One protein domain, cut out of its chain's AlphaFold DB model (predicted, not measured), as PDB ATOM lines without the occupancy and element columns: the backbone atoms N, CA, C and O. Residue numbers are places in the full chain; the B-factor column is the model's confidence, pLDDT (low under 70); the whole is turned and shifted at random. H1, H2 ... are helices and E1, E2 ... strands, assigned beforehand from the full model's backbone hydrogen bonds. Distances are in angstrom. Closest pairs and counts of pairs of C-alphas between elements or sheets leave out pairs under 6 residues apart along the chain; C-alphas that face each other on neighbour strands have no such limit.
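What this domain is: This is residues 295 to 359 of the 477 residues of a protein of Chryseobacterium sp (UniProt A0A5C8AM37). A small three-stranded sheet, E2 E3 E4, has helix H2 along one face, and residues 354 to 359 stick out at one end of the elongated whole. The short helix H1 lies toward the other end, while E1 and its short pairings make a small looped arm beside E4. The printed part has 65 residues, in the order E1 E2 H1 E3 E4 H2. The sheet is antiparallel, the class mixed, helices and strands; the whole is only just compact, close to loose, with a radius of gyration of the C-alphas of 12.6 A and spans of 40 by 26 by 16 A.

Where its parts are: Find C-alpha 332 at (35.862, 21.100, 0.695); from there E3 runs 16.3 A to residue 337. E2 is residues 309 to 313, 12.3 A, and E4 residues 340 to 342. H2, residues 346 to 357, runs 16.2 A to C-alpha 357 at (58.276, 21.845, -13.795). Look for E1 at residues 299 to 302 and H1 at residues 322 to 325.

How they stand to each other: Inner strand E3 is antiparallel to E2, where N 311 and O 334 are 2.8 A apart. E3 and E4 are a hairpin, with N 342 and O 335 2.8 A apart. H2 is on the sheet at a height of 9.0 A, over E3 and along the strands at 18 degrees on the local plane; the closest C-alphas of E3 and H2, Tyr 335 and Tyr 349, are 6.5 A apart. These two layers are a sheet with a helix on one face. H1 only grazes the sheet with residues 322 to 325. E1 pairs with no named strand; its closest C-alpha to E4, Arg 299 to Ile 340, is 5.9 A away. H1 and H2 are apart. In H2 every O i to N i+4 pair is within hydrogen-bond range; H1 is too short for one, and 0 of its 1 O i to N i+3 pair is within range.

The domain as a whole: Look to Tyr 327 and Thr 359 for the C-alphas farthest apart, 40.5 A. The printed part has no cut and no long link. The mean pLDDT of the printed part is 83.5, with residues 343 to 344 and 357 to 359 under 70.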
ATOM      1  N   MET A 295      41.693  37.103   0.500       83.38
ATOM      2  CA  MET A 295      42.135  37.543  -0.819       83.38
ATOM      3  C   MET A 295      42.742  38.946  -0.761       83.38
ATOM      4  O   MET A 295      42.145  39.871  -0.219       83.38
ATOM      5  N   HIS A 296      43.927  39.117  -1.342       83.38
ATOM      6  CA  HIS A 296      44.624  40.396  -1.430       83.38
ATOM      7  C   HIS A 296      45.269  40.542  -2.811       83.38
ATOM      8  O   HIS A 296      45.923  39.615  -3.291       83.38
ATOM      9  N   ALA A 297      45.067  41.692  -3.462       79.75
ATOM     10  CA  ALA A 297      45.542  41.959  -4.827       79.75
ATOM     11  C   ALA A 297      45.167  40.847  -5.838       79.75
ATOM     12  O   ALA A 297      45.971  40.442  -6.678       79.75
ATOM     13  N   GLY A 298      43.943  40.311  -5.726       71.25
ATOM     14  CA  GLY A 298      43.428  39.254  -6.608       71.25
ATOM     15  C   GLY A 298      44.069  37.874  -6.412       71.25
ATOM     16  O   GLY A 298      43.970  37.024  -7.299       71.25
ATOM     17  N   ARG A 299      44.754  37.647  -5.286       84.56
ATOM     18  CA  ARG A 299      45.365  36.363  -4.927       84.56
ATOM     19  C   ARG A 299      44.965  35.945  -3.518       84.56
ATOM     20  O   ARG A 299      44.942  36.775  -2.612       84.56
ATOM     21  N   TYR A 300      44.693  34.662  -3.325       87.94
ATOM     22  CA  TYR A 300      44.428  34.093  -2.010       87.94
ATOM     23  C   TYR A 300      45.727  33.900  -1.233       87.94
ATOM     24  O   TYR A 300      46.710  33.346  -1.740       87.94
ATOM     25  N   LYS A 301      45.712  34.383   0.004       90.31
ATOM     26  CA  LYS A 301      46.812  34.342   0.951       90.31
ATOM     27  C   LYS A 301      46.356  33.741   2.282       90.31
ATOM     28  O   LYS A 301      45.181  33.798   2.635       90.31
ATOM     29  N   ARG A 302      47.315  33.213   3.037       89.12
ATOM     30  CA  ARG A 302      47.191  32.859   4.455       89.12
ATOM     31  C   ARG A 302      48.467  33.294   5.160       89.12
ATOM     32  O   ARG A 302      49.561  33.020   4.671       89.12
ATOM     33  N   ASN A 303      48.334  33.999   6.282       84.75
ATOM     34  CA  ASN A 303      49.465  34.564   7.030       84.75
ATOM     35  C   ASN A 303      50.432  35.397   6.158       84.75
ATOM     36  O   ASN A 303      51.644  35.283   6.300       84.75
ATOM     37  N   GLY A 304      49.925  36.181   5.200       83.94
ATOM     38  CA  GLY A 304      50.756  36.968   4.276       83.94
ATOM     39  C   GLY A 304      51.330  36.196   3.080       83.94
ATOM     40  O   GLY A 304      51.784  36.816   2.116       83.94
ATOM     41  N   HIS A 305      51.257  34.865   3.077       87.69
ATOM     42  CA  HIS A 305      51.815  34.021   2.021       87.69
ATOM     43  C   HIS A 305      50.756  33.609   1.004       87.69
ATOM     44  O   HIS A 305      49.627  33.313   1.380       87.69
ATOM     45  N   LEU A 306      51.124  33.565  -0.280       90.25
ATOM     46  CA  LEU A 306      50.269  32.997  -1.324       90.25
ATOM     47  C   LEU A 306      49.984  31.527  -1.016       90.25
ATOM     48  O   LEU A 306      50.901  30.784  -0.676       90.25
ATOM     49  N   LEU A 307      48.728  31.114  -1.171       91.88
ATOM     50  CA  LEU A 307      48.376  29.703  -1.053       91.88
ATOM     51  C   LEU A 307      48.937  28.907  -2.231       91.88
ATOM     52  O   LEU A 307      48.803  29.311  -3.392       91.88
ATOM     53  N   GLU A 308      49.528  27.758  -1.924       92.88
ATOM     54  CA  GLU A 308      50.046  26.811  -2.905       92.88
ATOM     55  C   GLU A 308      49.819  25.385  -2.396       92.88
ATOM     56  O   GLU A 308      50.170  25.065  -1.262       92.88
ATOM     57  N   GLY A 309      49.195  24.542  -3.218       93.00
ATOM     58  CA  GLY A 309      48.867  23.165  -2.865       93.00
ATOM     59  C   GLY A 309      47.403  22.929  -2.517       93.00
ATOM     60  O   GLY A 309      46.521  23.743  -2.799       93.00
ATOM     61  N   LYS A 310      47.163  21.754  -1.939       94.00
ATOM     62  CA  LYS A 310      45.856  21.270  -1.501       94.00
ATOM     63  C   LYS A 310      45.568  21.761  -0.084       94.00
ATOM     64  O   LYS A 310      46.398  21.588   0.807       94.00
ATOM     65  N   TYR A 311      44.378  22.306   0.126       93.38
ATOM     66  CA  TYR A 311      43.871  22.722   1.427       93.38
ATOM     67  C   TYR A 311      42.482  22.133   1.646       93.38
ATOM     68  O   TYR A 311      41.686  22.056   0.715       93.38
ATOM     69  N   ILE A 312      42.192  21.741   2.883       92.06
ATOM     70  CA  ILE A 312      40.834  21.426   3.321       92.06
ATOM     71  C   ILE A 312      40.295  22.689   3.969       92.06
ATOM     72  O   ILE A 312      40.924  23.211   4.889       92.06
ATOM     73  N   ILE A 313      39.184  23.201   3.458       91.50
ATOM     74  CA  ILE A 313      38.628  24.477   3.896       91.50
ATOM     75  C   ILE A 313      37.183  24.257   4.324       91.50
ATOM     76  O   ILE A 313      36.425  23.624   3.591       91.50
ATOM     77  N   ASP A 314      36.814  24.755   5.500       88.62
ATOM     78  CA  ASP A 314      35.413  24.796   5.924       88.62
ATOM     79  C   ASP A 314      34.616  25.891   5.193       88.62
ATOM     80  O   ASP A 314      35.124  26.619   4.334       88.62
ATOM     81  N   GLU A 315      33.331  26.007   5.518       81.12
ATOM     82  CA  GLU A 315      32.445  26.979   4.880       81.12
ATOM     83  C   GLU A 315      32.792  28.450   5.166       81.12
ATOM     84  O   GLU A 315      32.407  29.322   4.378       81.12
ATOM     85  N   ASP A 316      33.549  28.713   6.236       79.12
ATOM     86  CA  ASP A 316      33.987  30.041   6.674       79.12
ATOM     87  C   ASP A 316      35.353  30.437   6.092       79.12
ATOM     88  O   ASP A 316      35.832  31.559   6.291       79.12
ATOM     89  N   GLY A 317      35.996  29.544   5.335       80.94
ATOM     90  CA  GLY A 317      37.309  29.804   4.756       80.94
ATOM     91  C   GLY A 317      38.475  29.476   5.693       80.94
ATOM     92  O   GLY A 317      39.607  29.899   5.417       80.94
ATOM     93  N   GLN A 318      38.243  28.750   6.794       87.62
ATOM     94  CA  GLN A 318      39.318  28.274   7.659       87.62
ATOM     95  C   GLN A 318      39.947  27.014   7.091       87.62
ATOM     96  O   GLN A 318      39.269  26.067   6.703       87.62
ATOM     97  N   VAL A 319      41.279  26.976   7.101       87.25
ATOM     98  CA  VAL A 319      42.000  25.749   6.778       87.25
ATOM     99  C   VAL A 319      41.897  24.777   7.943       87.25
ATOM    100  O   VAL A 319      42.444  25.032   9.021       87.25
ATOM    101  N   LEU A 320      41.265  23.638   7.685       87.44
ATOM    102  CA  LEU A 320      41.141  22.532   8.618       87.44
ATOM    103  C   LEU A 320      42.373  21.622   8.578       87.44
ATOM    104  O   LEU A 320      43.065  21.498   7.564       87.44
ATOM    105  N   THR A 321      42.641  20.955   9.698       87.62
ATOM    106  CA  THR A 321      43.550  19.804   9.731       87.62
ATOM    107  C   THR A 321      42.836  18.560   9.194       87.62
ATOM    108  O   THR A 321      41.607  18.495   9.192       87.62
ATOM    109  N   ASN A 322      43.592  17.537   8.785       82.19
ATOM    110  CA  ASN A 322      43.012  16.266   8.326       82.19
ATOM    111  C   ASN A 322      42.118  15.599   9.389       82.19
ATOM    112  O   ASN A 322      41.158  14.923   9.043       82.19
ATOM    113  N   GLU A 323      42.415  15.797  10.677       83.38
ATOM    114  CA  GLU A 323      41.586  15.289  11.777       83.38
ATOM    115  C   GLU A 323      40.285  16.088  11.920       83.38
ATOM    116  O   GLU A 323      39.221  15.495  12.073       83.38
ATOM    117  N   ALA A 324      40.345  17.420  11.805       82.06
ATOM    118  CA  ALA A 324      39.161  18.279  11.866       82.06
ATOM    119  C   ALA A 324      38.208  18.051  10.680       82.06
ATOM    120  O   ALA A 324      36.998  18.187  10.832       82.06
ATOM    121  N   PHE A 325      38.738  17.637   9.526       83.12
ATOM    122  CA  PHE A 325      37.945  17.280   8.349       83.12
ATOM    123  C   PHE A 325      36.923  16.168   8.624       83.12
ATOM    124  O   PHE A 325      35.797  16.244   8.142       83.12
ATOM    125  N   LEU A 326      37.268  15.176   9.456       81.75
ATOM    126  CA  LEU A 326      36.365  14.071   9.806       81.75
ATOM    127  C   LEU A 326      35.101  14.534  10.547       81.75
ATOM    128  O   LEU A 326      34.116  13.799  10.600       81.75
ATOM    129  N   TYR A 327      35.132  15.742  11.111       85.31
ATOM    130  CA  TYR A 327      34.049  16.330  11.895       85.31
ATOM    131  C   TYR A 327      33.392  17.536  11.208       85.31
ATOM    132  O   TYR A 327      32.478  18.128  11.780       85.31
ATOM    133  N   ALA A 328      33.828  17.896   9.998       85.81
ATOM    134  CA  ALA A 328      33.321  19.031   9.231       85.81
ATOM    135  C   ALA A 328      32.687  18.531   7.918       85.81
ATOM    136  O   ALA A 328      33.356  18.524   6.883       85.81
ATOM    137  N   PRO A 329      31.412  18.090   7.941       84.75
ATOM    138  CA  PRO A 329      30.763  17.441   6.796       84.75
ATOM    139  C   PRO A 329      30.668  18.329   5.546       84.75
ATOM    140  O   PRO A 329      30.543  17.808   4.442       84.75
ATOM    141  N   ASP A 330      30.768  19.649   5.717       85.25
ATOM    142  CA  ASP A 330      30.665  20.642   4.646       85.25
ATOM    143  C   ASP A 330      32.027  21.171   4.161       85.25
ATOM    144  O   ASP A 330      32.088  22.063   3.311       85.25
ATOM    145  N   ALA A 331      33.134  20.647   4.694       88.62
ATOM    146  CA  ALA A 331      34.464  21.051   4.269       88.62
ATOM    147  C   ALA A 331      34.782  20.559   2.849       88.62
ATOM    148  O   ALA A 331      34.423  19.451   2.448       88.62
ATOM    149  N   VAL A 332      35.503  21.379   2.088       89.25
ATOM    150  CA  VAL A 332      35.862  21.100   0.695       89.25
ATOM    151  C   VAL A 332      37.371  21.055   0.509       89.25
ATOM    152  O   VAL A 332      38.126  21.819   1.115       89.25
ATOM    153  N   GLU A 333      37.823  20.163  -0.368       92.75
ATOM    154  CA  GLU A 333      39.212  20.138  -0.821       92.75
ATOM    155  C   GLU A 333      39.413  21.163  -1.936       92.75
ATOM    156  O   GLU A 333      38.890  21.000  -3.035       92.75
ATOM    157  N   ALA A 334      40.200  22.201  -1.677       91.31
ATOM    158  CA  ALA A 334      40.517  23.244  -2.640       91.31
ATOM    159  C   ALA A 334      42.006  23.226  -2.996       91.31
ATOM    160  O   ALA A 334      42.873  23.112  -2.125       91.31
ATOM    161  N   TYR A 335      42.313  23.394  -4.279       93.06
ATOM    162  CA  TYR A 335      43.684  23.485  -4.766       93.06
ATOM    163  C   TYR A 335      44.009  24.935  -5.098       93.06
ATOM    164  O   TYR A 335      43.204  25.645  -5.694       93.06
ATOM    165  N   PHE A 336      45.199  25.391  -4.723       92.00
ATOM    166  CA  PHE A 336      45.668  26.733  -5.042       92.00
ATOM    167  C   PHE A 336      46.998  26.657  -5.766       92.00
ATOM    168  O   PHE A 336      47.914  25.973  -5.324       92.00
ATOM    169  N   TYR A 337      47.133  27.411  -6.849       90.75
ATOM    170  CA  TYR A 337      48.409  27.602  -7.525       90.75
ATOM    171  C   TYR A 337      48.757  29.089  -7.508       90.75
ATOM    172  O   TYR A 337      48.099  29.904  -8.158       90.75
ATOM    173  N   LYS A 338      49.773  29.466  -6.719       90.31
ATOM    174  CA  LYS A 338      50.218  30.862  -6.530       90.31
ATOM    175  C   LYS A 338      49.076  31.817  -6.153       90.31
ATOM    176  O   LYS A 338      48.964  32.919  -6.693       90.31
ATOM    177  N   GLY A 339      48.214  31.382  -5.235       88.50
ATOM    178  CA  GLY A 339      47.048  32.131  -4.769       88.50
ATOM    179  C   GLY A 339      45.892  32.208  -5.771       88.50
ATOM    180  O   GLY A 339      44.990  33.015  -5.574       88.50
ATOM    181  N   ILE A 340      45.899  31.416  -6.846       85.50
ATOM    182  CA  ILE A 340      44.748  31.236  -7.740       85.50
ATOM    183  C   ILE A 340      44.011  29.969  -7.304       85.50
ATOM    184  O   ILE A 340      44.658  28.922  -7.258       85.50
ATOM    185  N   PRO A 341      42.704  30.029  -7.001       88.56
ATOM    186  CA  PRO A 341      41.941  28.833  -6.692       88.56
ATOM    187  C   PRO A 341      41.723  28.038  -7.982       88.56
ATOM    188  O   PRO A 341      41.174  28.546  -8.960       88.56
ATOM    189  N   LEU A 342      42.166  26.792  -7.977       80.38
ATOM    190  CA  LEU A 342      41.887  25.780  -8.981       80.38
ATOM    191  C   LEU A 342      40.833  24.869  -8.341       80.38
ATOM    192  O   LEU A 342      41.148  23.989  -7.545       80.38
ATOM    193  N   LEU A 343      39.564  25.216  -8.561       65.94
ATOM    194  CA  LEU A 343      38.410  24.586  -7.909       65.94
ATOM    195  C   LEU A 343      38.469  23.061  -8.052       65.94
ATOM    196  O   LEU A 343      38.526  22.604  -9.183       65.94
ATOM    197  N   ASN A 344      38.455  22.344  -6.917       68.25
ATOM    198  CA  ASN A 344      38.342  20.891  -6.652       68.25
ATOM    199  C   ASN A 344      38.885  19.890  -7.697       68.25
ATOM    200  O   ASN A 344      38.528  18.715  -7.655       68.25
ATOM    201  N   ASP A 345      39.743  20.323  -8.612       79.12
ATOM    202  CA  ASP A 345      40.222  19.531  -9.735       79.12
ATOM    203  C   ASP A 345      41.724  19.260  -9.550       79.12
ATOM    204  O   ASP A 345      42.573  20.101  -9.891       79.12
ATOM    205  N   PRO A 346      42.079  18.103  -8.958       85.12
ATOM    206  CA  PRO A 346      43.471  17.723  -8.769       85.12
ATOM    207  C   PRO A 346      44.223  17.567 -10.093       85.12
ATOM    208  O   PRO A 346      45.437  17.772 -10.112       85.12
ATOM    209  N   GLU A 347      43.541  17.234 -11.194       84.19
ATOM    210  CA  GLU A 347      44.169  17.042 -12.502       84.19
ATOM    211  C   GLU A 347      44.607  18.383 -13.089       84.19
ATOM    212  O   GLU A 347      45.747  18.516 -13.542       84.19
ATOM    213  N   ILE A 348      43.756  19.411 -12.997       79.19
ATOM    214  CA  ILE A 348      44.112  20.778 -13.393       79.19
ATOM    215  C   ILE A 348      45.281  21.283 -12.545       79.19
ATOM    216  O   ILE A 348      46.261  21.789 -13.098       79.19
ATOM    217  N   TYR A 349      45.227  21.120 -11.220       86.31
ATOM    218  CA  TYR A 349      46.339  21.514 -10.350       86.31
ATOM    219  C   TYR A 349      47.646  20.805 -10.740       86.31
ATOM    220  O   TYR A 349      48.675  21.462 -10.920       86.31
ATOM    221  N   GLN A 350      47.607  19.485 -10.937       82.62
ATOM    222  CA  GLN A 350      48.784  18.705 -11.307       82.62
ATOM    223  C   GLN A 350      49.325  19.107 -12.682       82.62
ATOM    224  O   GLN A 350      50.540  19.182 -12.856       82.62
ATOM    225  N   LYS A 351      48.450  19.435 -13.638       83.25
ATOM    226  CA  LYS A 351      48.840  19.990 -14.937       83.25
ATOM    227  C   LYS A 351      49.594  21.309 -14.775       83.25
ATOM    228  O   LYS A 351      50.687  21.434 -15.314       83.25
ATOM    229  N   PHE A 352      49.102  22.250 -13.965       79.25
ATOM    230  CA  PHE A 352      49.813  23.511 -13.698       79.25
ATOM    231  C   PHE A 352      51.184  23.294 -13.042       79.25
ATOM    232  O   PHE A 352      52.162  23.950 -13.415       79.25
ATOM    233  N   VAL A 353      51.281  22.370 -12.082       79.62
ATOM    234  CA  VAL A 353      52.554  22.007 -11.440       79.62
ATOM    235  C   VAL A 353      53.520  21.396 -12.461       79.62
ATOM    236  O   VAL A 353      54.665  21.841 -12.555       79.62
ATOM    237  N   ASN A 354      53.047  20.443 -13.265       79.50
ATOM    238  CA  ASN A 354      53.838  19.750 -14.280       79.50
ATOM    239  C   ASN A 354      54.288  20.686 -15.399       79.50
ATOM    240  O   ASN A 354      55.459  20.663 -15.756       79.50
ATOM    241  N   ASP A 355      53.416  21.550 -15.913       75.94
ATOM    242  CA  ASP A 355      53.757  22.529 -16.951       75.94
ATOM    243  C   ASP A 355      54.835  23.500 -16.447       75.94
ATOM    244  O   ASP A 355      55.762  23.862 -17.173       75.94
ATOM    245  N   THR A 356      54.785  23.863 -15.162       71.38
ATOM    246  CA  THR A 356      55.813  24.708 -14.536       71.38
ATOM    247  C   THR A 356      57.137  23.966 -14.356       71.38
ATOM    248  O   THR A 356      58.194  24.563 -14.554       71.38
ATOM    249  N   ALA A 357      57.093  22.687 -13.975       64.75
ATOM    250  CA  ALA A 357      58.276  21.845 -13.795       64.75
ATOM    251  C   ALA A 357      58.932  21.458 -15.135       64.75
ATOM    252  O   ALA A 357      60.155  21.393 -15.227       64.75
ATOM    253  N   ASN A 358      58.120  21.273 -16.179       48.50
ATOM    254  CA  ASN A 358      58.528  20.864 -17.523       48.50
ATOM    255  C   ASN A 358      58.806  22.044 -18.460       48.50
ATOM    256  O   ASN A 358      59.184  21.826 -19.611       48.50
ATOM    257  N   THR A 359      58.693  23.289 -17.983       44.34
ATOM    258  CA  THR A 359      59.260  24.449 -18.681       44.34
ATOM    259  C   THR A 359      60.792  24.409 -18.561       44.34
ATOM    260  O   THR A 359      61.423  25.226 -17.894       44.34
TER     261      THR A 359